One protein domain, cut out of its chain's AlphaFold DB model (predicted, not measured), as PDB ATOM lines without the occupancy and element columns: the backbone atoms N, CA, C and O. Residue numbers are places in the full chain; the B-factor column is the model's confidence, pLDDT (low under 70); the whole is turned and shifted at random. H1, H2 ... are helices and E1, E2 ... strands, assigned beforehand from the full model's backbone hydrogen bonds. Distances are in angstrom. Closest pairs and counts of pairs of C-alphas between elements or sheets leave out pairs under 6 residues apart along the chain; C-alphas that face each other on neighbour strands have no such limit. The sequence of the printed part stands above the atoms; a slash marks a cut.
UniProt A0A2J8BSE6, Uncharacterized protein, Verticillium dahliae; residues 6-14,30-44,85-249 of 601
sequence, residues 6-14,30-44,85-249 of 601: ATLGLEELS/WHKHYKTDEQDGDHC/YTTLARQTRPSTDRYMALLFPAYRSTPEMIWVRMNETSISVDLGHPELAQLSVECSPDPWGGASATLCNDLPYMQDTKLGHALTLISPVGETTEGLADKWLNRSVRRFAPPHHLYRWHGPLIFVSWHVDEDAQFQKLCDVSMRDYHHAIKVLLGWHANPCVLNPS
ATOM      1  N   ALA A   6     106.979 143.344  99.769       51.03
ATOM      2  CA  ALA A   6     106.095 143.733 100.863       51.03
ATOM      3  C   ALA A   6     104.716 144.064 100.289       51.03
ATOM      4  O   ALA A   6     104.636 144.932  99.420       51.03
ATOM      5  N   THR A   7     103.666 143.380 100.743       53.72
ATOM      6  CA  THR A   7     102.318 143.449 100.152       53.72
ATOM      7  C   THR A   7     101.323 144.034 101.149       53.72
ATOM      8  O   THR A   7     101.233 143.553 102.272       53.72
ATOM      9  N   LEU A   8     100.575 145.058 100.731       57.72
ATOM     10  CA  LEU A   8      99.587 145.772 101.547       57.72
ATOM     11  C   LEU A   8      98.209 145.631 100.899       57.72
ATOM     12  O   LEU A   8      98.044 146.050  99.751       57.72
ATOM     13  N   GLY A   9      97.247 145.031 101.601       53.66
ATOM     14  CA  GLY A   9      95.903 144.781 101.075       53.66
ATOM     15  C   GLY A   9      95.053 146.051 100.984       53.66
ATOM     16  O   GLY A   9      95.069 146.883 101.888       53.66
ATOM     17  N   LEU A  10      94.272 146.197  99.906       54.47
ATOM     18  CA  LEU A  10      93.365 147.346  99.742       54.47
ATOM     19  C   LEU A  10      92.206 147.354 100.761       54.47
ATOM     20  O   LEU A  10      91.682 148.414 101.096       54.47
ATOM     21  N   GLU A  11      91.820 146.193 101.292       49.47
ATOM     22  CA  GLU A  11      90.690 146.050 102.225       49.47
ATOM     23  C   GLU A  11      90.923 146.790 103.561       49.47
ATOM     24  O   GLU A  11      89.986 147.354 104.137       49.47
ATOM     25  N   GLU A  12      92.177 146.891 104.015       48.31
ATOM     26  CA  GLU A  12      92.570 147.639 105.224       48.31
ATOM     27  C   GLU A  12      92.576 149.167 105.029       48.31
ATOM     28  O   GLU A  12      92.533 149.916 106.009       48.31
ATOM     29  N   LEU A  13      92.622 149.639 103.776       47.09
ATOM     30  CA  LEU A  13      92.480 151.060 103.430       47.09
ATOM     31  C   LEU A  13      91.008 151.487 103.411       47.09
ATOM     32  O   LEU A  13      90.701 152.616 103.783       47.09
ATOM     33  N   SER A  14      90.117 150.588 102.984       38.22
ATOM     34  CA  SER A  14      88.683 150.857 102.838       38.22
ATOM     35  C   SER A  14      87.937 150.796 104.178       38.22
ATOM     36  O   SER A  14      87.258 151.745 104.563       38.22
ATOM     37  N   TRP A  30      84.009 165.772 101.384       42.66
ATOM     38  CA  TRP A  30      85.126 165.057 100.781       42.66
ATOM     39  C   TRP A  30      85.278 165.278  99.269       42.66
ATOM     40  O   TRP A  30      86.394 165.548  98.823       42.66
ATOM     41  N   HIS A  31      84.185 165.323  98.497       46.25
ATOM     42  CA  HIS A  31      84.223 165.632  97.059       46.25
ATOM     43  C   HIS A  31      84.817 167.027  96.747       46.25
ATOM     44  O   HIS A  31      85.337 167.253  95.657       46.25
ATOM     45  N   LYS A  32      84.813 167.983  97.694       48.69
ATOM     46  CA  LYS A  32      85.501 169.282  97.525       48.69
ATOM     47  C   LYS A  32      87.029 169.184  97.589       48.69
ATOM     48  O   LYS A  32      87.703 170.118  97.144       48.69
ATOM     49  N   HIS A  33      87.574 168.113  98.167       48.72
ATOM     50  CA  HIS A  33      89.007 167.961  98.433       48.72
ATOM     51  C   HIS A  33      89.756 167.200  97.332       48.72
ATOM     52  O   HIS A  33      90.973 167.338  97.260       48.72
ATOM     53  N   TYR A  34      89.048 166.473  96.460       52.06
ATOM     54  CA  TYR A  34      89.614 165.700  95.352       52.06
ATOM     55  C   TYR A  34      89.247 166.339  94.001       52.06
ATOM     56  O   TYR A  34      88.099 166.305  93.567       52.06
ATOM     57  N   LYS A  35      90.225 166.953  93.325       50.62
ATOM     58  CA  LYS A  35      90.086 167.526  91.972       50.62
ATOM     59  C   LYS A  35      91.289 167.139  91.133       50.62
ATOM     60  O   LYS A  35      92.386 167.508  91.526       50.62
ATOM     61  N   THR A  36      91.095 166.483  89.991       49.28
ATOM     62  CA  THR A  36      92.190 165.949  89.156       49.28
ATOM     63  C   THR A  36      93.398 166.895  89.052       49.28
ATOM     64  O   THR A  36      93.247 168.091  88.788       49.28
ATOM     65  N   ASP A  37      94.613 166.364  89.261       50.09
ATOM     66  CA  ASP A  37      95.863 167.149  89.364       50.09
ATOM     67  C   ASP A  37      96.106 168.116  88.194       50.09
ATOM     68  O   ASP A  37      96.767 169.143  88.360       50.09
ATOM     69  N   GLU A  38      95.551 167.808  87.022       49.59
ATOM     70  CA  GLU A  38      95.575 168.650  85.824       49.59
ATOM     71  C   GLU A  38      94.924 170.026  86.060       49.59
ATOM     72  O   GLU A  38      95.449 171.034  85.590       49.59
ATOM     73  N   GLN A  39      93.846 170.099  86.854       51.25
ATOM     74  CA  GLN A  39      93.248 171.367  87.302       51.25
ATOM     75  C   GLN A  39      94.068 172.029  88.416       51.25
ATOM     76  O   GLN A  39      94.083 173.254  88.553       51.25
ATOM     77  N   ASP A  40      94.710 171.227  89.269       58.03
ATOM     78  CA  ASP A  40      95.320 171.732  90.496       58.03
ATOM     79  C   ASP A  40      96.756 172.247  90.272       58.03
ATOM     80  O   ASP A  40      97.236 173.084  91.048       58.03
ATOM     81  N   GLY A  41      97.418 171.831  89.181       61.34
ATOM     82  CA  GLY A  41      98.754 172.252  88.737       61.34
ATOM     83  C   GLY A  41      98.978 173.770  88.699       61.34
ATOM     84  O   GLY A  41     100.054 174.233  89.089       61.34
ATOM     85  N   ASP A  42      97.933 174.541  88.381       70.50
ATOM     86  CA  ASP A  42      97.917 176.013  88.350       70.50
ATOM     87  C   ASP A  42      97.831 176.692  89.735       70.50
ATOM     88  O   ASP A  42      97.562 177.892  89.851       70.50
ATOM     89  N   HIS A  43      98.108 175.957  90.817       85.75
ATOM     90  CA  HIS A  43      98.242 176.497  92.173       85.75
ATOM     91  C   HIS A  43      99.701 176.561  92.658       85.75
ATOM     92  O   HIS A  43     100.565 175.743  92.344       85.75
ATOM     93  N   CYS A  44      99.986 177.543  93.511       89.38
ATOM     94  CA  CYS A  44     101.308 177.774  94.084       89.38
ATOM     95  C   CYS A  44     101.676 176.769  95.187       89.38
ATOM     96  O   CYS A  44     101.078 176.770  96.267       89.38
ATOM     97  N   TYR A  85     113.696 163.804  92.408       93.81
ATOM     98  CA  TYR A  85     112.434 163.823  91.663       93.81
ATOM     99  C   TYR A  85     112.653 163.949  90.153       93.81
ATOM    100  O   TYR A  85     112.241 163.084  89.394       93.81
ATOM    101  N   THR A  86     113.391 164.966  89.700       92.12
ATOM    102  CA  THR A  86     113.670 165.142  88.261       92.12
ATOM    103  C   THR A  86     114.710 164.193  87.686       92.12
ATOM    104  O   THR A  86     114.911 164.191  86.478       92.12
ATOM    105  N   THR A  87     115.403 163.421  88.521       91.56
ATOM    106  CA  THR A  87     116.243 162.321  88.048       91.56
ATOM    107  C   THR A  87     115.384 161.084  87.800       91.56
ATOM    108  O   THR A  87     115.529 160.495  86.735       91.56
ATOM    109  N   LEU A  88     114.452 160.741  88.700       88.00
ATOM    110  CA  LEU A  88     113.543 159.605  88.505       88.00
ATOM    111  C   LEU A  88     112.499 159.886  87.412       88.00
ATOM    112  O   LEU A  88     112.376 159.104  86.481       88.00
ATOM    113  N   ALA A  89     111.856 161.058  87.429       85.44
ATOM    114  CA  ALA A  89     110.863 161.484  86.434       85.44
ATOM    115  C   ALA A  89     111.437 161.768  85.023       85.44
ATOM    116  O   ALA A  89     110.728 162.257  84.147       85.44
ATOM    117  N   ARG A  90     112.737 161.519  84.805       86.31
ATOM    118  CA  ARG A  90     113.399 161.515  83.486       86.31
ATOM    119  C   ARG A  90     113.862 160.124  83.050       86.31
ATOM    120  O   ARG A  90     114.349 159.983  81.933       86.31
ATOM    121  N   GLN A  91     113.769 159.122  83.919       87.19
ATOM    122  CA  GLN A  91     113.983 157.730  83.545       87.19
ATOM    123  C   GLN A  91     112.706 157.193  82.905       87.19
ATOM    124  O   GLN A  91     111.600 157.579  83.285       87.19
ATOM    125  N   THR A  92     112.853 156.278  81.950       83.88
ATOM    126  CA  THR A  92     111.726 155.497  81.438       83.88
ATOM    127  C   THR A  92     111.069 154.756  82.603       83.88
ATOM    128  O   THR A  92     111.758 154.059  83.352       83.88
ATOM    129  N   ARG A  93     109.748 154.905  82.771       88.56
ATOM    130  CA  ARG A  93     108.981 154.139  83.764       88.56
ATOM    131  C   ARG A  93     109.215 152.637  83.505       88.56
ATOM    132  O   ARG A  93     109.036 152.226  82.360       88.56
ATOM    133  N   PRO A  94     109.593 151.815  84.508       87.31
ATOM    134  CA  PRO A  94     110.013 150.432  84.254       87.31
ATOM    135  C   PRO A  94     108.937 149.550  83.605       87.31
ATOM    136  O   PRO A  94     109.260 148.695  82.786       87.31
ATOM    137  N   SER A  95     107.669 149.760  83.968       87.06
ATOM    138  CA  SER A  95     106.496 149.078  83.409       87.06
ATOM    139  C   SER A  95     105.209 149.824  83.809       87.06
ATOM    140  O   SER A  95     105.248 150.729  84.642       87.06
ATOM    141  N   THR A  96     104.064 149.520  83.190       86.75
ATOM    142  CA  THR A  96     102.809 150.294  83.350       86.75
ATOM    143  C   THR A  96     102.213 150.240  84.760       86.75
ATOM    144  O   THR A  96     101.612 151.216  85.201       86.75
ATOM    145  N   ASP A  97     102.445 149.140  85.474       87.19
ATOM    146  CA  ASP A  97     102.101 148.860  86.876       87.19
ATOM    147  C   ASP A  97     102.978 149.596  87.907       87.19
ATOM    148  O   ASP A  97     102.727 149.488  89.112       87.19
ATOM    149  N   ARG A  98     104.027 150.307  87.465       88.94
ATOM    150  CA  ARG A  98     105.001 150.970  88.345       88.94
ATOM    151  C   ARG A  98     104.731 152.462  88.493       88.94
ATOM    152  O   ARG A  98     104.640 153.184  87.505       88.94
ATOM    153  N   TYR A  99     104.702 152.921  89.740       90.75
ATOM    154  CA  TYR A  99     104.383 154.299  90.113       90.75
ATOM    155  C   TYR A  99     105.456 154.893  91.027       90.75
ATOM    156  O   TYR A  99     106.063 154.187  91.839       90.75
ATOM    157  N   MET A 100     105.716 156.193  90.887       92.00
ATOM    158  CA  MET A 100     106.647 156.926  91.741       92.00
ATOM    159  C   MET A 100     106.048 157.130  93.134       92.00
ATOM    160  O   MET A 100     104.996 157.745  93.275       92.00
ATOM    161  N   ALA A 101     106.762 156.691  94.168       93.25
ATOM    162  CA  ALA A 101     106.427 156.917  95.572       93.25
ATOM    163  C   ALA A 101     107.566 157.638  96.310       93.25
ATOM    164  O   ALA A 101     108.728 157.615  95.886       93.25
ATOM    165  N   LEU A 102     107.239 158.259  97.443       95.12
ATOM    166  CA  LEU A 102     108.222 158.856  98.349       95.12
ATOM    167  C   LEU A 102     108.670 157.834  99.380       95.12
ATOM    168  O   LEU A 102     107.833 157.248 100.059       95.12
ATOM    169  N   LEU A 103     109.978 157.728  99.587       94.38
ATOM    170  CA  LEU A 103     110.563 157.011 100.709       94.38
ATOM    171  C   LEU A 103     111.225 158.000 101.676       94.38
ATOM    172  O   LEU A 103     112.118 158.765 101.307       94.38
ATOM    173  N   PHE A 104     110.827 157.951 102.944       94.69
ATOM    174  CA  PHE A 104     111.549 158.549 104.062       94.69
ATOM    175  C   PHE A 104     112.318 157.444 104.790       94.69
ATOM    176  O   PHE A 104     111.766 156.837 105.710       94.69
ATOM    177  N   PRO A 105     113.579 157.170 104.411       92.12
ATOM    178  CA  PRO A 105     114.379 156.147 105.073       92.12
ATOM    179  C   PRO A 105     114.639 156.497 106.545       92.12
ATOM    180  O   PRO A 105     114.822 157.665 106.904       92.12
ATOM    181  N   ALA A 106     114.674 155.476 107.394       89.62
ATOM    182  CA  ALA A 106     115.053 155.581 108.788       89.62
ATOM    183  C   ALA A 106     116.566 155.626 109.013       89.62
ATOM    184  O   ALA A 106     117.016 156.428 109.832       89.62
ATOM    185  N   TYR A 107     117.354 154.807 108.312       87.31
ATOM    186  CA  TYR A 107     118.807 154.731 108.496       87.31
ATOM    187  C   TYR A 107     119.549 155.813 107.711       87.31
ATOM    188  O   TYR A 107     120.520 156.393 108.223       87.31
ATOM    189  N   ARG A 108     119.066 156.144 106.507       89.25
ATOM    190  CA  ARG A 108     119.514 157.315 105.736       89.25
ATOM    191  C   ARG A 108     118.798 158.598 106.176       89.25
ATOM    192  O   ARG A 108     117.882 158.604 106.985       89.25
ATOM    193  N   SER A 109     119.277 159.740 105.683       88.69
ATOM    194  CA  SER A 109     118.938 161.073 106.217       88.69
ATOM    195  C   SER A 109     118.457 162.067 105.151       88.69
ATOM    196  O   SER A 109     118.528 163.292 105.320       88.69
ATOM    197  N   THR A 110     117.977 161.535 104.034       91.12
ATOM    198  CA  THR A 110     117.445 162.239 102.863       91.12
ATOM    199  C   THR A 110     116.222 161.475 102.371       91.12
ATOM    200  O   THR A 110     116.289 160.252 102.349       91.12
ATOM    201  N   PRO A 111     115.116 162.140 101.993       94.94
ATOM    202  CA  PRO A 111     114.025 161.461 101.310       94.94
ATOM    203  C   PRO A 111     114.470 161.057  99.901       94.94
ATOM    204  O   PRO A 111     115.237 161.780  99.258       94.94
ATOM    205  N   GLU A 112     113.979 159.917  99.441       93.19
ATOM    206  CA  GLU A 112     114.296 159.310  98.148       93.19
ATOM    207  C   GLU A 112     112.995 159.097  97.353       93.19
ATOM    208  O   GLU A 112     111.907 159.064  97.929       93.19
ATOM    209  N   MET A 113     113.099 158.994  96.026       92.50
ATOM    210  CA  MET A 113     111.989 158.558  95.170       92.50
ATOM    211  C   MET A 113     112.209 157.086  94.824       92.50
ATOM    212  O   MET A 113     113.332 156.719  94.479       92.50
ATOM    213  N   ILE A 114     111.160 156.269  94.877       91.25
ATOM    214  CA  ILE A 114     111.210 154.835  94.551       91.25
ATOM    215  C   ILE A 114     110.081 154.445  93.589       91.25
ATOM    216  O   ILE A 114     109.080 155.151  93.493       91.25
ATOM    217  N   TRP A 115     110.229 153.309  92.900       90.12
ATOM    218  CA  TRP A 115     109.175 152.706  92.079       90.12
ATOM    219  C   TRP A 115     108.437 151.614  92.866       90.12
ATOM    220  O   TRP A 115     108.992 150.536  93.089       90.12
ATOM    221  N   VAL A 116     107.182 151.861  93.243       88.06
ATOM    222  CA  VAL A 116     106.274 150.836  93.793       88.06
ATOM    223  C   VAL A 116     105.464 150.184  92.673       88.06
ATOM    224  O   VAL A 116     105.326 150.764  91.598       88.06
ATOM    225  N   ARG A 117     104.943 148.978  92.907       87.44
ATOM    226  CA  ARG A 117     104.047 148.247  92.002       87.44
ATOM    227  C   ARG A 117     102.629 148.258  92.563       87.44
ATOM    228  O   ARG A 117     102.439 147.964  93.740       87.44
ATOM    229  N   MET A 118     101.638 148.523  91.718       83.00
ATOM    230  CA  MET A 118     100.248 148.191  92.036       83.00
ATOM    231  C   MET A 118      99.898 146.814  91.465       83.00
ATOM    232  O   MET A 118     100.144 146.553  90.289       83.00
ATOM    233  N   ASN A 119      99.318 145.957  92.300       81.00
ATOM    234  CA  ASN A 119      98.608 144.744  91.904       81.00
ATOM    235  C   ASN A 119      97.093 145.000  92.028       81.00
ATOM    236  O   ASN A 119      96.681 145.968  92.664       81.00
ATOM    237  N   GLU A 120      96.266 144.099  91.498       71.56
ATOM    238  CA  GLU A 120      94.794 144.207  91.500       71.56
ATOM    239  C   GLU A 120      94.188 144.473  92.892       71.56
ATOM    240  O   GLU A 120      93.282 145.286  93.028       71.56
ATOM    241  N   THR A 121      94.717 143.819  93.931       68.31
ATOM    242  CA  THR A 121      94.191 143.860  95.310       68.31
ATOM    243  C   THR A 121      95.178 144.427  96.334       68.31
ATOM    244  O   THR A 121      94.916 144.383  97.539       68.31
ATOM    245  N   SER A 122      96.341 144.927  95.897       69.69
ATOM    246  CA  SER A 122      97.409 145.338  96.817       69.69
ATOM    247  C   SER A 122      98.444 146.295  96.228       69.69
ATOM    248  O   SER A 122      98.781 146.234  95.045       69.69
ATOM    249  N   ILE A 123      99.050 147.121  97.084       67.62
ATOM    250  CA  ILE A 123     100.352 147.727  96.770       67.62
ATOM    251  C   ILE A 123     101.429 146.691  97.073       67.62
ATOM    252  O   ILE A 123     101.413 146.082  98.142       67.62
ATOM    253  N   SER A 124     102.405 146.550  96.177       70.06
ATOM    254  CA  SER A 124     103.657 145.868  96.484       70.06
ATOM    255  C   SER A 124     104.866 146.794  96.355       70.06
ATOM    256  O   SER A 124     105.078 147.472  95.346       70.06
ATOM    257  N   VAL A 125     105.681 146.833  97.407       66.31
ATOM    258  CA  VAL A 125     106.930 147.599  97.425       66.31
ATOM    259  C   VAL A 125     108.077 146.677  97.032       66.31
ATOM    260  O   VAL A 125     108.244 145.598  97.600       66.31
ATOM    261  N   ASP A 126     108.874 147.106  96.055       65.50
ATOM    262  CA  ASP A 126     110.043 146.360  95.596       65.50
ATOM    263  C   ASP A 126     111.171 146.492  96.623       65.50
ATOM    264  O   ASP A 126     111.781 147.557  96.778       65.50
ATOM    265  N   LEU A 127     111.451 145.409  97.352       57.31
ATOM    266  CA  LEU A 127     112.451 145.418  98.419       57.31
ATOM    267  C   LEU A 127     113.894 145.414  97.879       57.31
ATOM    268  O   LEU A 127     114.841 145.384  98.658       57.31
ATOM    269  N   GLY A 128     114.086 145.569  96.560       61.88
ATOM    270  CA  GLY A 128     115.372 145.929  95.953       61.88
ATOM    271  C   GLY A 128     115.969 147.260  96.446       61.88
ATOM    272  O   GLY A 128     117.151 147.515  96.215       61.88
ATOM    273  N   HIS A 129     115.213 148.103  97.164       78.44
ATOM    274  CA  HIS A 129     115.806 149.205  97.927       78.44
ATOM    275  C   HIS A 129     116.542 148.664  99.176       78.44
ATOM    276  O   HIS A 129     115.882 148.108 100.059       78.44
ATOM    277  N   PRO A 130     117.869 148.884  99.338       80.88
ATOM    278  CA  PRO A 130     118.682 148.189 100.348       80.88
ATOM    279  C   PRO A 130     118.184 148.308 101.790       80.88
ATOM    280  O   PRO A 130     118.325 147.378 102.575       80.88
ATOM    281  N   GLU A 131     117.581 149.443 102.145       79.50
ATOM    282  CA  GLU A 131     117.066 149.670 103.499       79.50
ATOM    283  C   GLU A 131     115.751 148.925 103.780       79.50
ATOM    284  O   GLU A 131     115.475 148.576 104.924       79.50
ATOM    285  N   LEU A 132     114.949 148.648 102.746       80.38
ATOM    286  CA  LEU A 132     113.701 147.899 102.906       80.38
ATOM    287  C   LEU A 132     113.994 146.392 102.988       80.38
ATOM    288  O   LEU A 132     113.404 145.705 103.815       80.38
ATOM    289  N   ALA A 133     114.987 145.904 102.229       79.06
ATOM    290  CA  ALA A 133     115.567 144.576 102.441       79.06
ATOM    291  C   ALA A 133     116.174 144.427 103.848       79.06
ATOM    292  O   ALA A 133     115.915 143.436 104.524       79.06
ATOM    293  N   GLN A 134     116.945 145.417 104.316       77.69
ATOM    294  CA  GLN A 134     117.519 145.411 105.667       77.69
ATOM    295  C   GLN A 134     116.427 145.367 106.751       77.69
ATOM    296  O   GLN A 134     116.552 144.610 107.711       77.69
ATOM    297  N   LEU A 135     115.331 146.116 106.576       75.50
ATOM    298  CA  LEU A 135     114.163 146.063 107.460       75.50
ATOM    299  C   LEU A 135     113.578 144.642 107.560       75.50
ATOM    300  O   LEU A 135     113.404 144.146 108.671       75.50
ATOM    301  N   SER A 136     113.328 143.975 106.429       73.75
ATOM    302  CA  SER A 136     112.774 142.608 106.398       73.75
ATOM    303  C   SER A 136     113.744 141.515 106.879       73.75
ATOM    304  O   SER A 136     113.327 140.374 107.051       73.75
ATOM    305  N   VAL A 137     115.026 141.834 107.102       75.69
ATOM    306  CA  VAL A 137     116.005 140.936 107.747       75.69
ATOM    307  C   VAL A 137     116.111 141.203 109.254       75.69
ATOM    308  O   VAL A 137     116.290 140.271 110.032       75.69
ATOM    309  N   GLU A 138     116.017 142.464 109.683       74.44
ATOM    310  CA  GLU A 138     116.172 142.850 111.092       74.44
ATOM    311  C   GLU A 138     114.887 142.749 111.931       74.44
ATOM    312  O   GLU A 138     114.978 142.722 113.161       74.44
ATOM    313  N   CYS A 139     113.714 142.702 111.298       67.31
ATOM    314  CA  CYS A 139     112.432 142.445 111.948       67.31
ATOM    315  C   CYS A 139     111.902 141.064 111.541       67.31
ATOM    316  O   CYS A 139     111.753 140.773 110.357       67.31
ATOM    317  N   SER A 140     111.597 140.233 112.539       60.72
ATOM    318  CA  SER A 140     110.915 138.949 112.377       60.72
ATOM    319  C   SER A 140     109.863 138.816 113.489       60.72
ATOM    320  O   SER A 140     110.233 138.997 114.654       60.72
ATOM    321  N   PRO A 141     108.577 138.533 113.189       63.53
ATOM    322  CA  PRO A 141     107.989 138.321 111.856       63.53
ATOM    323  C   PRO A 141     108.052 139.562 110.942       63.53
ATOM    324  O   PRO A 141     108.481 140.632 111.372       63.53
ATOM    325  N   ASP A 142     107.666 139.390 109.671       66.12
ATOM    326  CA  ASP A 142     107.760 140.427 108.632       66.12
ATOM    327  C   ASP A 142     107.077 141.739 109.070       66.12
ATOM    328  O   ASP A 142     105.862 141.746 109.292       66.12
ATOM    329  N   PRO A 143     107.816 142.860 109.168       65.38
ATOM    330  CA  PRO A 143     107.268 144.133 109.626       65.38
ATOM    331  C   PRO A 143     106.233 144.723 108.660       65.38
ATOM    332  O   PRO A 143     105.465 145.593 109.051       65.38
ATOM    333  N   TRP A 144     106.166 144.272 107.405       69.06
ATOM    334  CA  TRP A 144     105.130 144.748 106.487       69.06
ATOM    335  C   TRP A 144     103.764 144.093 106.727       69.06
ATOM    336  O   TRP A 144     102.748 144.719 106.442       69.06
ATOM    337  N   GLY A 145     103.723 142.902 107.338       63.06
ATOM    338  CA  GLY A 145     102.487 142.178 107.668       63.06
ATOM    339  C   GLY A 145     101.655 142.775 108.814       63.06
ATOM    340  O   GLY A 145     100.624 142.212 109.165       63.06
ATOM    341  N   GLY A 146     102.099 143.888 109.407       65.62
ATOM    342  CA  GLY A 146     101.356 144.677 110.398       65.62
ATOM    343  C   GLY A 146     101.428 146.185 110.135       65.62
ATOM    344  O   GLY A 146     101.299 146.983 111.065       65.62
ATOM    345  N   ALA A 147     101.706 146.587 108.891       75.50
ATOM    346  CA  ALA A 147     101.930 147.982 108.533       75.50
ATOM    347  C   ALA A 147     100.657 148.831 108.675       75.50
ATOM    348  O   ALA A 147      99.619 148.526 108.096       75.50
ATOM    349  N   SER A 148     100.745 149.966 109.374       81.00
ATOM    350  CA  SER A 148      99.649 150.931 109.391       81.00
ATOM    351  C   SER A 148      99.644 151.771 108.116       81.00
ATOM    352  O   SER A 148     100.653 152.366 107.727       81.00
ATOM    353  N   ALA A 149      98.474 151.871 107.493       84.44
ATOM    354  CA  ALA A 149      98.180 152.896 106.507       84.44
ATOM    355  C   ALA A 149      97.361 154.039 107.132       84.44
ATOM    356  O   ALA A 149      96.584 153.840 108.069       84.44
ATOM    357  N   THR A 150      97.536 155.256 106.619       86.62
ATOM    358  CA  THR A 150      96.790 156.453 107.028       86.62
ATOM    359  C   THR A 150      96.509 157.324 105.810       86.62
ATOM    360  O   THR A 150      97.444 157.788 105.149       86.62
ATOM    361  N   LEU A 151      95.232 157.582 105.525       87.38
ATOM    362  CA  LEU A 151      94.835 158.572 104.528       87.38
ATOM    363  C   LEU A 151      95.185 159.971 105.053       87.38
ATOM    364  O   LEU A 151      94.732 160.399 106.111       87.38
ATOM    365  N   CYS A 152      96.066 160.680 104.349       88.62
ATOM    366  CA  CYS A 152      96.582 161.968 104.810       88.62
ATOM    367  C   CYS A 152      95.584 163.112 104.618       88.62
ATOM    368  O   CYS A 152      95.737 164.153 105.255       88.62
ATOM    369  N   ASN A 153      94.605 162.940 103.730       85.44
ATOM    370  CA  ASN A 153      93.610 163.952 103.390       85.44
ATOM    371  C   ASN A 153      92.633 164.189 104.563       85.44
ATOM    372  O   ASN A 153      92.323 165.341 104.862       85.44
ATOM    373  N   ASP A 154      92.260 163.129 105.289       82.69
ATOM    374  CA  ASP A 154      91.295 163.163 106.406       82.69
ATOM    375  C   ASP A 154      91.842 163.834 107.674       82.69
ATOM    376  O   ASP A 154      91.088 164.253 108.557       82.69
ATOM    377  N   LEU A 155      93.169 163.936 107.792       83.62
ATOM    378  CA  LEU A 155      93.828 164.510 108.962       83.62
ATOM    379  C   LEU A 155      93.327 165.956 109.167       83.62
ATOM    380  O   LEU A 155      93.475 166.767 108.255       83.62
ATOM    381  N   PRO A 156      92.794 166.358 110.341       80.81
ATOM    382  CA  PRO A 156      92.041 167.616 110.463       80.81
ATOM    383  C   PRO A 156      92.785 168.890 110.030       80.81
ATOM    384  O   PRO A 156      92.191 169.829 109.515       80.81
ATOM    385  N   TYR A 157      94.112 168.924 110.176       80.25
ATOM    386  CA  TYR A 157      94.955 170.044 109.739       80.25
ATOM    387  C   TYR A 157      95.290 170.029 108.230       80.25
ATOM    388  O   TYR A 157      95.998 170.916 107.746       80.25
ATOM    389  N   MET A 158      94.815 169.029 107.483       81.62
ATOM    390  CA  MET A 158      94.982 168.843 106.037       81.62
ATOM    391  C   MET A 158      93.744 169.248 105.223       81.62
ATOM    392  O   MET A 158      93.882 169.442 104.020       81.62
ATOM    393  N   GLN A 159      92.599 169.508 105.863       71.50
ATOM    394  CA  GLN A 159      91.357 169.938 105.201       71.50
ATOM    395  C   GLN A 159      91.551 171.206 104.335       71.50
ATOM    396  O   GLN A 159      91.146 171.235 103.178       71.50
ATOM    397  N   ASP A 160      92.281 172.214 104.828       71.31
ATOM    398  CA  ASP A 160      92.617 173.440 104.068       71.31
ATOM    399  C   ASP A 160      93.576 173.224 102.870       71.31
ATOM    400  O   ASP A 160      93.919 174.178 102.166       71.31
ATOM    401  N   THR A 161      94.101 172.013 102.652       73.25
ATOM    402  CA  THR A 161      95.065 171.735 101.573       73.25
ATOM    403  C   THR A 161      94.443 170.972 100.418       73.25
ATOM    404  O   THR A 161      94.053 169.820 100.561       73.25
ATOM    405  N   LYS A 162      94.456 171.608  99.243       70.88
ATOM    406  CA  LYS A 162      94.150 170.976  97.961       70.88
ATOM    407  C   LYS A 162      95.278 170.022  97.553       70.88
ATOM    408  O   LYS A 162      96.434 170.443  97.404       70.88
ATOM    409  N   LEU A 163      94.907 168.759  97.395       71.38
ATOM    410  CA  LEU A 163      95.653 167.672  96.770       71.38
ATOM    411  C   LEU A 163      94.750 167.144  95.655       71.38
ATOM    412  O   LEU A 163      93.562 166.959  95.897       71.38
ATOM    413  N   GLY A 164      95.267 166.888  94.454       70.25
ATOM    414  CA  GLY A 164      94.403 166.485  93.341       70.25
ATOM    415  C   GLY A 164      93.940 165.022  93.365       70.25
ATOM    416  O   GLY A 164      93.477 164.495  92.356       70.25
ATOM    417  N   HIS A 165      94.144 164.365  94.507       81.50
ATOM    418  CA  HIS A 165      94.252 162.924  94.694       81.50
ATOM    419  C   HIS A 165      94.281 162.589  96.195       81.50
ATOM    420  O   HIS A 165      94.487 163.470  97.042       81.50
ATOM    421  N   ALA A 166      94.153 161.309  96.543       85.50
ATOM    422  CA  ALA A 166      94.427 160.838  97.899       85.50
ATOM    423  C   ALA A 166      95.918 160.543  98.095       85.50
ATOM    424  O   ALA A 166      96.544 159.881  97.275       85.50
ATOM    425  N   LEU A 167      96.483 161.012  99.208       90.25
ATOM    426  CA  LEU A 167      97.858 160.739  99.620       90.25
ATOM    427  C   LEU A 167      97.829 159.801 100.833       90.25
ATOM    428  O   LEU A 167      97.322 160.177 101.887       90.25
ATOM    429  N   THR A 168      98.389 158.598 100.727       90.62
ATOM    430  CA  THR A 168      98.437 157.636 101.844       90.62
ATOM    431  C   THR A 168      99.847 157.545 102.409       90.62
ATOM    432  O   THR A 168     100.806 157.327 101.671       90.62
ATOM    433  N   LEU A 169      99.960 157.674 103.731       92.31
ATOM    434  CA  LEU A 169     101.149 157.330 104.506       92.31
ATOM    435  C   LEU A 169     101.090 155.845 104.878       92.31
ATOM    436  O   LEU A 169     100.082 155.382 105.401       92.31
ATOM    437  N   ILE A 170     102.185 155.130 104.647       89.06
ATOM    438  CA  ILE A 170     102.412 153.735 105.019       89.06
ATOM    439  C   ILE A 170     103.573 153.695 106.023       89.06
ATOM    440  O   ILE A 170     104.654 154.229 105.747       89.06
ATOM    441  N   SER A 171     103.366 153.035 107.164       87.31
ATOM    442  CA  SER A 171     104.370 152.802 108.208       87.31
ATOM    443  C   SER A 171     104.393 151.318 108.612       87.31
ATOM    444  O   SER A 171     103.441 150.854 109.239       87.31
ATOM    445  N   PRO A 172     105.475 150.562 108.346       76.19
ATOM    446  CA  PRO A 172     105.582 149.154 108.749       76.19
ATOM    447  C   PRO A 172     105.675 148.956 110.270       76.19
ATOM    448  O   PRO A 172     105.579 147.846 110.766       76.19
ATOM    449  N   VAL A 173     105.887 150.026 111.039       70.62
ATOM    450  CA  VAL A 173     106.084 149.942 112.496       70.62
ATOM    451  C   VAL A 173     104.796 150.256 113.278       70.62
ATOM    452  O   VAL A 173     104.767 150.157 114.503       70.62
ATOM    453  N   GLY A 174     103.708 150.617 112.589       63.75
ATOM    454  CA  GLY A 174     102.459 150.999 113.246       63.75
ATOM    455  C   GLY A 174     102.603 152.269 114.097       63.75
ATOM    456  O   GLY A 174     103.457 153.121 113.836       63.75
ATOM    457  N   GLU A 175     101.762 152.388 115.128       54.66
ATOM    458  CA  GLU A 175     101.858 153.438 116.159       54.66
ATOM    459  C   GLU A 175     102.533 152.945 117.457       54.66
ATOM    460  O   GLU A 175     103.027 153.744 118.259       54.66
ATOM    461  N   THR A 176     102.583 151.626 117.667       53.03
ATOM    462  CA  THR A 176     103.159 150.971 118.849       53.03
ATOM    463  C   THR A 176     104.684 150.947 118.776       53.03
ATOM    464  O   THR A 176     105.279 150.029 118.221       53.03
ATOM    465  N   THR A 177     105.334 151.946 119.375       55.62
ATOM    466  CA  THR A 177     106.808 152.066 119.402       55.62
ATOM    467  C   THR A 177     107.496 151.234 120.498       55.62
ATOM    468  O   THR A 177     108.707 151.347 120.695       55.62
ATOM    469  N   GLU A 178     106.758 150.388 121.222       54.25
ATOM    470  CA  GLU A 178     107.301 149.559 122.303       54.25
ATOM    471  C   GLU A 178     108.250 148.468 121.772       54.25
ATOM    472  O   GLU A 178     108.040 147.893 120.708       54.25
ATOM    473  N   GLY A 179     109.354 148.218 122.485       56.88
ATOM    474  CA  GLY A 179     110.406 147.275 122.072       56.88
ATOM    475  C   GLY A 179     111.309 147.739 120.913       56.88
ATOM    476  O   GLY A 179     112.406 147.202 120.737       56.88
ATOM    477  N   LEU A 180     110.922 148.762 120.147       63.38
ATOM    478  CA  LEU A 180     111.669 149.226 118.974       63.38
ATOM    479  C   LEU A 180     112.851 150.125 119.357       63.38
ATOM    480  O   LEU A 180     112.724 151.337 119.527       63.38
ATOM    481  N   ALA A 181     114.035 149.515 119.430       66.38
ATOM    482  CA  ALA A 181     115.297 150.190 119.723       66.38
ATOM    483  C   ALA A 181     115.546 151.447 118.856       66.38
ATOM    484  O   ALA A 181     115.253 151.462 117.658       66.38
ATOM    485  N   ASP A 182     116.192 152.466 119.442       74.94
ATOM    486  CA  ASP A 182     116.458 153.787 118.831       74.94
ATOM    487  C   ASP A 182     117.210 153.741 117.480       74.94
ATOM    488  O   ASP A 182     117.239 154.746 116.763       74.94
ATOM    489  N   LYS A 183     117.779 152.592 117.074       74.81
ATOM    490  CA  LYS A 183     118.297 152.385 115.708       74.81
ATOM    491  C   LYS A 183     117.235 152.680 114.638       74.81
ATOM    492  O   LYS A 183     117.568 153.299 113.629       74.81
ATOM    493  N   TRP A 184     115.976 152.316 114.899       79.75
ATOM    494  CA  TRP A 184     114.831 152.457 113.990       79.75
ATOM    495  C   TRP A 184     114.287 153.886 113.865       79.75
ATOM    496  O   TRP A 184     113.434 154.145 113.018       79.75
ATOM    497  N   LEU A 185     114.739 154.815 114.711       87.38
ATOM    498  CA  LEU A 185     114.207 156.173 114.798       87.38
ATOM    499  C   LEU A 185     114.543 156.990 113.537       87.38
ATOM    500  O   LEU A 185     115.711 157.264 113.252       87.38
ATOM    501  N   ASN A 186     113.518 157.439 112.810       91.44
ATOM    502  CA  ASN A 186     113.646 157.849 111.416       91.44
ATOM    503  C   ASN A 186     114.507 159.114 111.211       91.44
ATOM    504  O   ASN A 186     114.105 160.248 111.508       91.44
ATOM    505  N   ARG A 187     115.717 158.930 110.667       91.25
ATOM    506  CA  ARG A 187     116.714 159.998 110.494       91.25
ATOM    507  C   ARG A 187     116.386 160.942 109.335       91.25
ATOM    508  O   ARG A 187     116.805 162.101 109.389       91.25
ATOM    509  N   SER A 188     115.627 160.510 108.322       93.44
ATOM    510  CA  SER A 188     115.159 161.394 107.248       93.44
ATOM    511  C   SER A 188     114.149 162.420 107.772       93.44
ATOM    512  O   SER A 188     114.355 163.627 107.600       93.44
ATOM    513  N   VAL A 189     113.126 161.980 108.516       93.56
ATOM    514  CA  VAL A 189     112.115 162.871 109.119       93.56
ATOM    515  C   VAL A 189     112.731 163.780 110.191       93.56
ATOM    516  O   VAL A 189     112.470 164.987 110.208       93.56
ATOM    517  N   ARG A 190     113.657 163.270 111.018       89.94
ATOM    518  CA  ARG A 190     114.384 164.093 112.010       89.94
ATOM    519  C   ARG A 190     115.175 165.261 111.406       89.94
ATOM    520  O   ARG A 190     115.484 166.202 112.128       89.94
ATOM    521  N   ARG A 191     115.469 165.278 110.097       89.94
ATOM    522  CA  ARG A 191     116.108 166.428 109.421       89.94
ATOM    523  C   ARG A 191     115.156 167.583 109.062       89.94
ATOM    524  O   ARG A 191     115.561 168.460 108.290       89.94
ATOM    525  N   PHE A 192     113.907 167.605 109.534       89.75
ATOM    526  CA  PHE A 192     112.953 168.688 109.229       89.75
ATOM    527  C   PHE A 192     112.636 169.632 110.403       89.75
ATOM    528  O   PHE A 192     112.154 170.736 110.154       89.75
ATOM    529  N   ALA A 193     112.999 169.285 111.642       86.56
ATOM    530  CA  ALA A 193     112.930 170.175 112.809       86.56
ATOM    531  C   ALA A 193     114.041 169.833 113.836       86.56
ATOM    532  O   ALA A 193     114.765 168.858 113.629       86.56
ATOM    533  N   PRO A 194     114.230 170.613 114.919       83.81
ATOM    534  CA  PRO A 194     115.214 170.294 115.958       83.81
ATOM    535  C   PRO A 194     114.889 168.994 116.729       83.81
ATOM    536  O   PRO A 194     113.746 168.525 116.704       83.81
ATOM    537  N   PRO A 195     115.863 168.411 117.460       78.81
ATOM    538  CA  PRO A 195     115.628 167.255 118.326       78.81
ATOM    539  C   PRO A 195     114.455 167.470 119.295       78.81
ATOM    540  O   PRO A 195     114.299 168.553 119.847       78.81
ATOM    541  N   HIS A 196     113.647 166.431 119.515       79.88
ATOM    542  CA  HIS A 196     112.463 166.422 120.396       79.88
ATOM    543  C   HIS A 196     111.278 167.321 119.986       79.88
ATOM    544  O   HIS A 196     110.255 167.287 120.667       79.88
ATOM    545  N   HIS A 197     111.358 168.082 118.886       83.56
ATOM    546  CA  HIS A 197     110.216 168.863 118.376       83.56
ATOM    547  C   HIS A 197     109.170 167.997 117.644       83.56
ATOM    548  O   HIS A 197     107.995 168.360 117.595       83.56
ATOM    549  N   LEU A 198     109.594 166.862 117.077       87.12
ATOM    550  CA  LEU A 198     108.745 165.937 116.319       87.12
ATOM    551  C   LEU A 198     108.438 164.664 117.106       87.12
ATOM    552  O   LEU A 198     109.185 164.267 118.004       87.12
ATOM    553  N   TYR A 199     107.344 164.029 116.707       86.94
ATOM    554  CA  TYR A 199     106.988 162.656 117.004       86.94
ATOM    555  C   TYR A 199     108.138 161.722 116.613       86.94
ATOM    556  O   TYR A 199     108.891 161.974 115.663       86.94
ATOM    557  N   ARG A 200     108.286 160.639 117.376       87.25
ATOM    558  CA  ARG A 200     109.253 159.590 117.073       87.25
ATOM    559  C   ARG A 200     108.655 158.701 115.992       87.25
ATOM    560  O   ARG A 200     107.984 157.727 116.285       87.25
ATOM    561  N   TRP A 201     108.892 159.063 114.742       88.50
ATOM    562  CA  TRP A 201     108.659 158.172 113.613       88.50
ATOM    563  C   TRP A 201     109.684 157.033 113.658       88.50
ATOM    564  O   TRP A 201     110.882 157.313 113.698       88.50
ATOM    565  N   HIS A 202     109.238 155.777 113.661       86.62
ATOM    566  CA  HIS A 202     110.103 154.593 113.588       86.62
ATOM    567  C   HIS A 202     109.920 153.887 112.240       86.62
ATOM    568  O   HIS A 202     108.840 153.922 111.660       86.62
ATOM    569  N   GLY A 203     110.987 153.253 111.748       87.62
ATOM    570  CA  GLY A 203     110.994 152.563 110.458       87.62
ATOM    571  C   GLY A 203     110.984 153.504 109.242       87.62
ATOM    572  O   GLY A 203     110.852 154.728 109.382       87.62
ATOM    573  N   PRO A 204     111.202 152.960 108.033       90.00
ATOM    574  CA  PRO A 204     111.034 153.700 106.791       90.00
ATOM    575  C   PRO A 204     109.553 154.024 106.582       90.00
ATOM    576  O   PRO A 204     108.706 153.151 106.735       90.00
ATOM    577  N   LEU A 205     109.240 155.261 106.198       92.81
ATOM    578  CA  LEU A 205     107.870 155.660 105.863       92.81
ATOM    579  C   LEU A 205     107.738 155.810 104.354       92.81
ATOM    580  O   LEU A 205     108.609 156.417 103.724       92.81
ATOM    581  N   ILE A 206     106.648 155.310 103.786       93.06
ATOM    582  CA  ILE A 206     106.356 155.435 102.357       93.06
ATOM    583  C   ILE A 206     105.118 156.314 102.189       93.06
ATOM    584  O   ILE A 206     104.149 156.150 102.924       93.06
ATOM    585  N   PHE A 207     105.139 157.243 101.231       94.25
ATOM    586  CA  PHE A 207     103.920 157.912 100.773       94.25
ATOM    587  C   PHE A 207     103.637 157.533  99.324       94.25
ATOM    588  O   PHE A 207     104.513 157.665  98.462       94.25
ATOM    589  N   VAL A 208     102.405 157.102  99.076       92.69
ATOM    590  CA  VAL A 208     101.853 156.777  97.755       92.69
ATOM    591  C   VAL A 208     100.690 157.715  97.443       92.69
ATOM    592  O   VAL A 208     100.017 158.182  98.363       92.69
ATOM    593  N   SER A 209     100.463 157.992  96.161       91.19
ATOM    594  CA  SER A 209      99.338 158.808  95.699       91.19
ATOM    595  C   SER A 209      98.358 157.968  94.882       91.19
ATOM    596  O   SER A 209      98.778 157.029  94.202       91.19
ATOM    597  N   TRP A 210      97.069 158.299  94.955       87.19
ATOM    598  CA  TRP A 210      95.976 157.574  94.314       87.19
ATOM    599  C   TRP A 210      95.110 158.478  93.449       87.19
ATOM    600  O   TRP A 210      94.598 159.496  93.915       87.19
ATOM    601  N   HIS A 211      94.818 158.029  92.234       84.06
ATOM    602  CA  HIS A 211      93.670 158.531  91.502       84.06
ATOM    603  C   HIS A 211      92.379 158.173  92.249       84.06
ATOM    604  O   HIS A 211      92.115 157.001  92.535       84.06
ATOM    605  N   VAL A 212      91.594 159.209  92.525       77.06
ATOM    606  CA  VAL A 212      90.309 159.187  93.223       77.06
ATOM    607  C   VAL A 212      89.258 159.690  92.233       77.06
ATOM    608  O   VAL A 212      89.539 160.636  91.495       77.06
ATOM    609  N   ASP A 213      88.106 159.030  92.150       74.69
ATOM    610  CA  ASP A 213      87.034 159.382  91.206       74.69
ATOM    611  C   ASP A 213      85.961 160.310  91.808       74.69
ATOM    612  O   ASP A 213      86.167 160.918  92.857       74.69
ATOM    613  N   GLU A 214      84.843 160.508  91.100       71.06
ATOM    614  CA  GLU A 214      83.781 161.436  91.518       71.06
ATOM    615  C   GLU A 214      83.030 160.928  92.762       71.06
ATOM    616  O   GLU A 214      82.754 161.716  93.668       71.06
ATOM    617  N   ASP A 215      82.830 159.608  92.865       71.25
ATOM    618  CA  ASP A 215      82.368 158.892  94.068       71.25
ATOM    619  C   ASP A 215      83.490 158.706  95.116       71.25
ATOM    620  O   ASP A 215      83.322 158.004  96.113       71.25
ATOM    621  N   ALA A 216      84.644 159.328  94.868       68.50
ATOM    622  CA  ALA A 216      85.867 159.325  95.654       68.50
ATOM    623  C   ALA A 216      86.365 157.941  96.121       68.50
ATOM    624  O   ALA A 216      86.971 157.796  97.187       68.50
ATOM    625  N   GLN A 217      86.201 156.931  95.262       72.62
ATOM    626  CA  GLN A 217      86.796 155.608  95.421       72.62
ATOM    627  C   GLN A 217      88.249 155.574  94.920       72.62
ATOM    628  O   GLN A 217      88.656 156.299  94.007       72.62
ATOM    629  N   PHE A 218      89.058 154.699  95.522       78.31
ATOM    630  CA  PHE A 218      90.455 154.480  95.147       78.31
ATOM    631  C   PHE A 218      90.552 153.621  93.879       78.31
ATOM    632  O   PHE A 218      90.460 152.398  93.952       78.31
ATOM    633  N   GLN A 219      90.789 154.236  92.717       78.56
ATOM    634  CA  GLN A 219      90.863 153.487  91.456       78.56
ATOM    635  C   GLN A 219      92.240 152.869  91.187       78.56
ATOM    636  O   GLN A 219      92.352 151.709  90.797       78.56
ATOM    637  N   LYS A 220      93.304 153.670  91.310       85.06
ATOM    638  CA  LYS A 220      94.679 153.275  90.959       85.06
ATOM    639  C   LYS A 220      95.704 154.194  91.606       85.06
ATOM    640  O   LYS A 220      95.388 155.338  91.912       85.06
ATOM    641  N   LEU A 221      96.945 153.736  91.744       88.44
ATOM    642  CA  LEU A 221      98.058 154.628  92.070       88.44
ATOM    643  C   LEU A 221      98.284 155.683  90.969       88.44
ATOM    644  O   LEU A 221      97.958 155.479  89.797       88.44
ATOM    645  N   CYS A 222      98.894 156.803  91.345       89.00
ATOM    646  CA  CYS A 222      99.474 157.786  90.435       89.00
ATOM    647  C   CYS A 222     100.883 158.207  90.901       89.00
ATOM    648  O   CYS A 222     101.315 157.903  92.014       89.00
ATOM    649  N   ASP A 223     101.643 158.850  90.010       91.00
ATOM    650  CA  ASP A 223     103.035 159.231  90.272       91.00
ATOM    651  C   ASP A 223     103.120 160.408  91.256       91.00
ATOM    652  O   ASP A 223     102.696 161.520  90.941       91.00
ATOM    653  N   VAL A 224     103.741 160.196  92.422       92.00
ATOM    654  CA  VAL A 224     103.920 161.249  93.429       92.00
ATOM    655  C   VAL A 224     104.761 162.410  92.890       92.00
ATOM    656  O   VAL A 224     105.897 162.245  92.434       92.00
ATOM    657  N   SER A 225     104.214 163.615  93.026       91.06
ATOM    658  CA  SER A 225     104.763 164.875  92.549       91.06
ATOM    659  C   SER A 225     105.514 165.666  93.635       91.06
ATOM    660  O   SER A 225     105.529 165.355  94.833       91.06
ATOM    661  N   MET A 226     106.103 166.800  93.237       92.25
ATOM    662  CA  MET A 226     106.675 167.765  94.186       92.25
ATOM    663  C   MET A 226     105.630 168.481  95.063       92.25
ATOM    664  O   MET A 226     106.028 169.064  96.076       92.25
ATOM    665  N   ARG A 227     104.330 168.455  94.716       90.94
ATOM    666  CA  ARG A 227     103.241 168.939  95.586       90.94
ATOM    667  C   ARG A 227     103.085 168.035  96.796       90.94
ATOM    668  O   ARG A 227     102.983 168.516  97.923       90.94
ATOM    669  N   ASP A 228     103.181 166.739  96.587       92.25
ATOM    670  CA  ASP A 228     102.704 165.757  97.562       92.25
ATOM    671  C   ASP A 228     103.853 165.372  98.483       92.25
ATOM    672  O   ASP A 228     103.644 165.135  99.664       92.25
ATOM    673  N   TYR A 229     105.097 165.560  98.029       94.75
ATOM    674  CA  TYR A 229     106.242 165.745  98.917       94.75
ATOM    675  C   TYR A 229     106.059 166.911  99.906       94.75
ATOM    676  O   TYR A 229     106.401 166.778 101.081       94.75
ATOM    677  N   HIS A 230     105.521 168.061  99.484       92.81
ATOM    678  CA  HIS A 230     105.293 169.174 100.414       92.81
ATOM    679  C   HIS A 230     104.138 168.874 101.383       92.81
ATOM    680  O   HIS A 230     104.226 169.254 102.553       92.81
ATOM    681  N   HIS A 231     103.113 168.140 100.942       90.94
ATOM    682  CA  HIS A 231     102.033 167.659 101.806       90.94
ATOM    683  C   HIS A 231     102.488 166.556 102.770       90.94
ATOM    684  O   HIS A 231     102.218 166.675 103.957       90.94
ATOM    685  N   ALA A 232     103.287 165.579 102.342       94.62
ATOM    686  CA  ALA A 232     103.926 164.589 103.209       94.62
ATOM    687  C   ALA A 232     104.767 165.262 104.309       94.62
ATOM    688  O   ALA A 232     104.682 164.907 105.481       94.62
ATOM    689  N   ILE A 233     105.520 166.319 103.975       94.19
ATOM    690  CA  ILE A 233     106.220 167.125 104.985       94.19
ATOM    691  C   ILE A 233     105.245 167.892 105.896       94.19
ATOM    692  O   ILE A 233     105.515 168.000 107.092       94.19
ATOM    693  N   LYS A 234     104.109 168.390 105.388       92.19
ATOM    694  CA  LYS A 234     103.046 168.983 106.222       92.19
ATOM    695  C   LYS A 234     102.443 167.948 107.185       92.19
ATOM    696  O   LYS A 234     102.268 168.285 108.349       92.19
ATOM    697  N   VAL A 235     102.216 166.707 106.750       92.25
ATOM    698  CA  VAL A 235     101.743 165.580 107.579       92.25
ATOM    699  C   VAL A 235     102.749 165.259 108.682       92.25
ATOM    700  O   VAL A 235     102.434 165.353 109.863       92.25
ATOM    701  N   LEU A 236     104.006 164.987 108.329       92.88
ATOM    702  CA  LEU A 236     105.050 164.623 109.296       92.88
ATOM    703  C   LEU A 236     105.311 165.728 110.342       92.88
ATOM    704  O   LEU A 236     105.602 165.430 111.502       92.88
ATOM    705  N   LEU A 237     105.195 167.004 109.951       90.31
ATOM    706  CA  LEU A 237     105.363 168.165 110.839       90.31
ATOM    707  C   LEU A 237     104.074 168.592 111.568       90.31
ATOM    708  O   LEU A 237     104.161 169.273 112.590       90.31
ATOM    709  N   GLY A 238     102.899 168.206 111.070       88.75
ATOM    710  CA  GLY A 238     101.586 168.506 111.647       88.75
ATOM    711  C   GLY A 238     100.985 167.371 112.478       88.75
ATOM    712  O   GLY A 238     100.012 167.611 113.186       88.75
ATOM    713  N   TRP A 239     101.576 166.170 112.422       89.69
ATOM    714  CA  TRP A 239     101.123 164.952 113.099       89.69
ATOM    715  C   TRP A 239     100.630 165.207 114.521       89.69
ATOM    716  O   TRP A 239     101.310 165.868 115.308       89.69
ATOM    717  N   HIS A 240      99.462 164.661 114.857       85.00
ATOM    718  CA  HIS A 240      98.750 164.990 116.092       85.00
ATOM    719  C   HIS A 240      99.602 164.700 117.345       85.00
ATOM    720  O   HIS A 240      99.603 165.494 118.281       85.00
ATOM    721  N   ALA A 241     100.407 163.629 117.322       85.88
ATOM    722  CA  ALA A 241     101.309 163.246 118.408       85.88
ATOM    723  C   ALA A 241     102.675 163.980 118.405       85.88
ATOM    724  O   ALA A 241     103.555 163.660 119.210       85.88
ATOM    725  N   ASN A 242     102.894 164.973 117.531       86.94
ATOM    726  CA  ASN A 242     104.096 165.814 117.583       86.94
ATOM    727  C   ASN A 242     104.128 166.600 118.910       86.94
ATOM    728  O   ASN A 242     103.177 167.324 119.210       86.94
ATOM    729  N   PRO A 243     105.231 166.579 119.686       83.81
ATOM    730  CA  PRO A 243     105.333 167.333 120.936       83.81
ATOM    731  C   PRO A 243     105.067 168.837 120.784       83.81
ATOM    732  O   PRO A 243     104.472 169.437 121.677       83.81
ATOM    733  N   CYS A 244     105.470 169.447 119.661       81.62
ATOM    734  CA  CYS A 244     105.172 170.851 119.355       81.62
ATOM    735  C   CYS A 244     103.700 171.133 119.005       81.62
ATOM    736  O   CYS A 244     103.319 172.300 119.015       81.62
ATOM    737  N   VAL A 245     102.900 170.109 118.689       81.44
ATOM    738  CA  VAL A 245     101.452 170.208 118.431       81.44
ATOM    739  C   VAL A 245     100.681 169.950 119.727       81.44
ATOM    740  O   VAL A 245      99.891 170.797 120.133       81.44
ATOM    741  N   LEU A 246     100.993 168.855 120.434       79.94
ATOM    742  CA  LEU A 246     100.387 168.497 121.727       79.94
ATOM    743  C   LEU A 246     100.611 169.559 122.814       79.94
ATOM    744  O   LEU A 246      99.714 169.855 123.598       79.94
ATOM    745  N   ASN A 247     101.823 170.117 122.901       78.56
ATOM    746  CA  ASN A 247     102.138 171.170 123.862       78.56
ATOM    747  C   ASN A 247     103.142 172.176 123.267       78.56
ATOM    748  O   ASN A 247     104.344 172.096 123.546       78.56
ATOM    749  N   PRO A 248     102.666 173.177 122.497       76.56
ATOM    750  CA  PRO A 248     103.527 174.201 121.908       76.56
ATOM    751  C   PRO A 248     104.337 174.977 122.958       76.56
ATOM    752  O   PRO A 248     105.472 175.373 122.702       76.56
ATOM    753  N   SER A 249     103.780 175.158 124.165       73.19
ATOM    754  CA  SER A 249     104.404 175.929 125.251       73.19
ATOM    755  C   SER A 249     105.656 175.265 125.841       73.19
ATOM    756  O   SER A 249     106.536 175.961 126.352       73.19
TER     757      SER A 249
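This is residues 6 to 14, 30 to 44 and 85 to 249 of the 601 residues of an uncharacterized protein of Verticillium dahliae (UniProt A0A2J8BSE6). One strongly twisted, branched sheet of eight strands makes the core, with the long helix H7 slanting over one face and the short helices H1 and H5 on the opposite face. H8 lies beyond the end of H7, and H2 is off the sheet. The printed part has 189 residues, with eight named helices and eight named strands that follow along the chain as E1 H1 H2 H3 E2 E3 E4 H4 H5 E5 E6 H6 E7 E8 H7 H8; each neighbour pair of strands in the sheet is antiparallel. The class is mixed, helices and strands, with under half of the residues in named elements. The whole is compact, with a radius of gyration of the C-alphas of 16.2 A and spans of 43 by 42 by 33 A.

E1, residues 6 to 9, begins at C-alpha 6 (106.095, 143.733, 100.863). H1 is residues 11 to 14, H2 37 to 40 and H3 85 to 88. E2, 98 to 104, is 18.6 A long; E3, 112 to 119, 22.3 A. E4 is 122 to 126, H4 130 to 138, 12.3 A, H5 143 to 146 and E5 148 to 151. E6, 166 to 171, is 16.4 A long; H6 is 187 to 190. E7, 205 to 212, is 21.9 A long; E8 is 218 to 222. H7, 226 to 238, is 18.2 A long. H8, 243 to 246, ends at C-alpha 246 (100.387, 168.497, 121.727).

E1 pairs with E4 (N 8 and O 123, 2.9 A). E2, E3 and E4 form a meander, each strand the antiparallel neighbour of the one before (N 101 and O 114, 2.9 A; N 117 and O 124, 2.9 A). E7 has E2 (N 104 and O 205, 2.8 A) and E8 (N 211 and O 220, 2.8 A) on one side and E6 (N 170 and O 206, 2.8 A) on the other. E5 pairs with E6 (N 150 and O 169, 2.8 A). H7 is over E7 at a height of 9.4 A, slantwise at 57 degrees on the local plane, only just short of across; the closest C-alphas are those of Phe 207 and Ala 232, 7.1 A. H3 is on the same face, only just over E3, with 3 of its 4 C-alphas. H1 and H5 are over none of the strands. H4 and H6 only graze the sheet. H4 and H5 only just touch, with 3 pairs of C-alphas within 8 A, only at the corner, closest at Ser 136 and Pro 143, 6.6 A. H2 and H8 are not on the sheet. In H4 every O i to N i+4 pair is within hydrogen-bond range, in H7 8 of 9; the other helices are too short for such a pair.

The C-alphas farthest apart, of Ser 95 and Ser 249, are 49.8 A apart. Residues 15 to 29 and 45 to 84 are not printed, with gaps of 14.8 A and 18.0 A. The links E5 to E6, E6 to H6 and H6 to E7 are long. Mean pLDDT of the printed part is 78.5; 45 residues are under 70, among them 6 to 14 and 30 to 41.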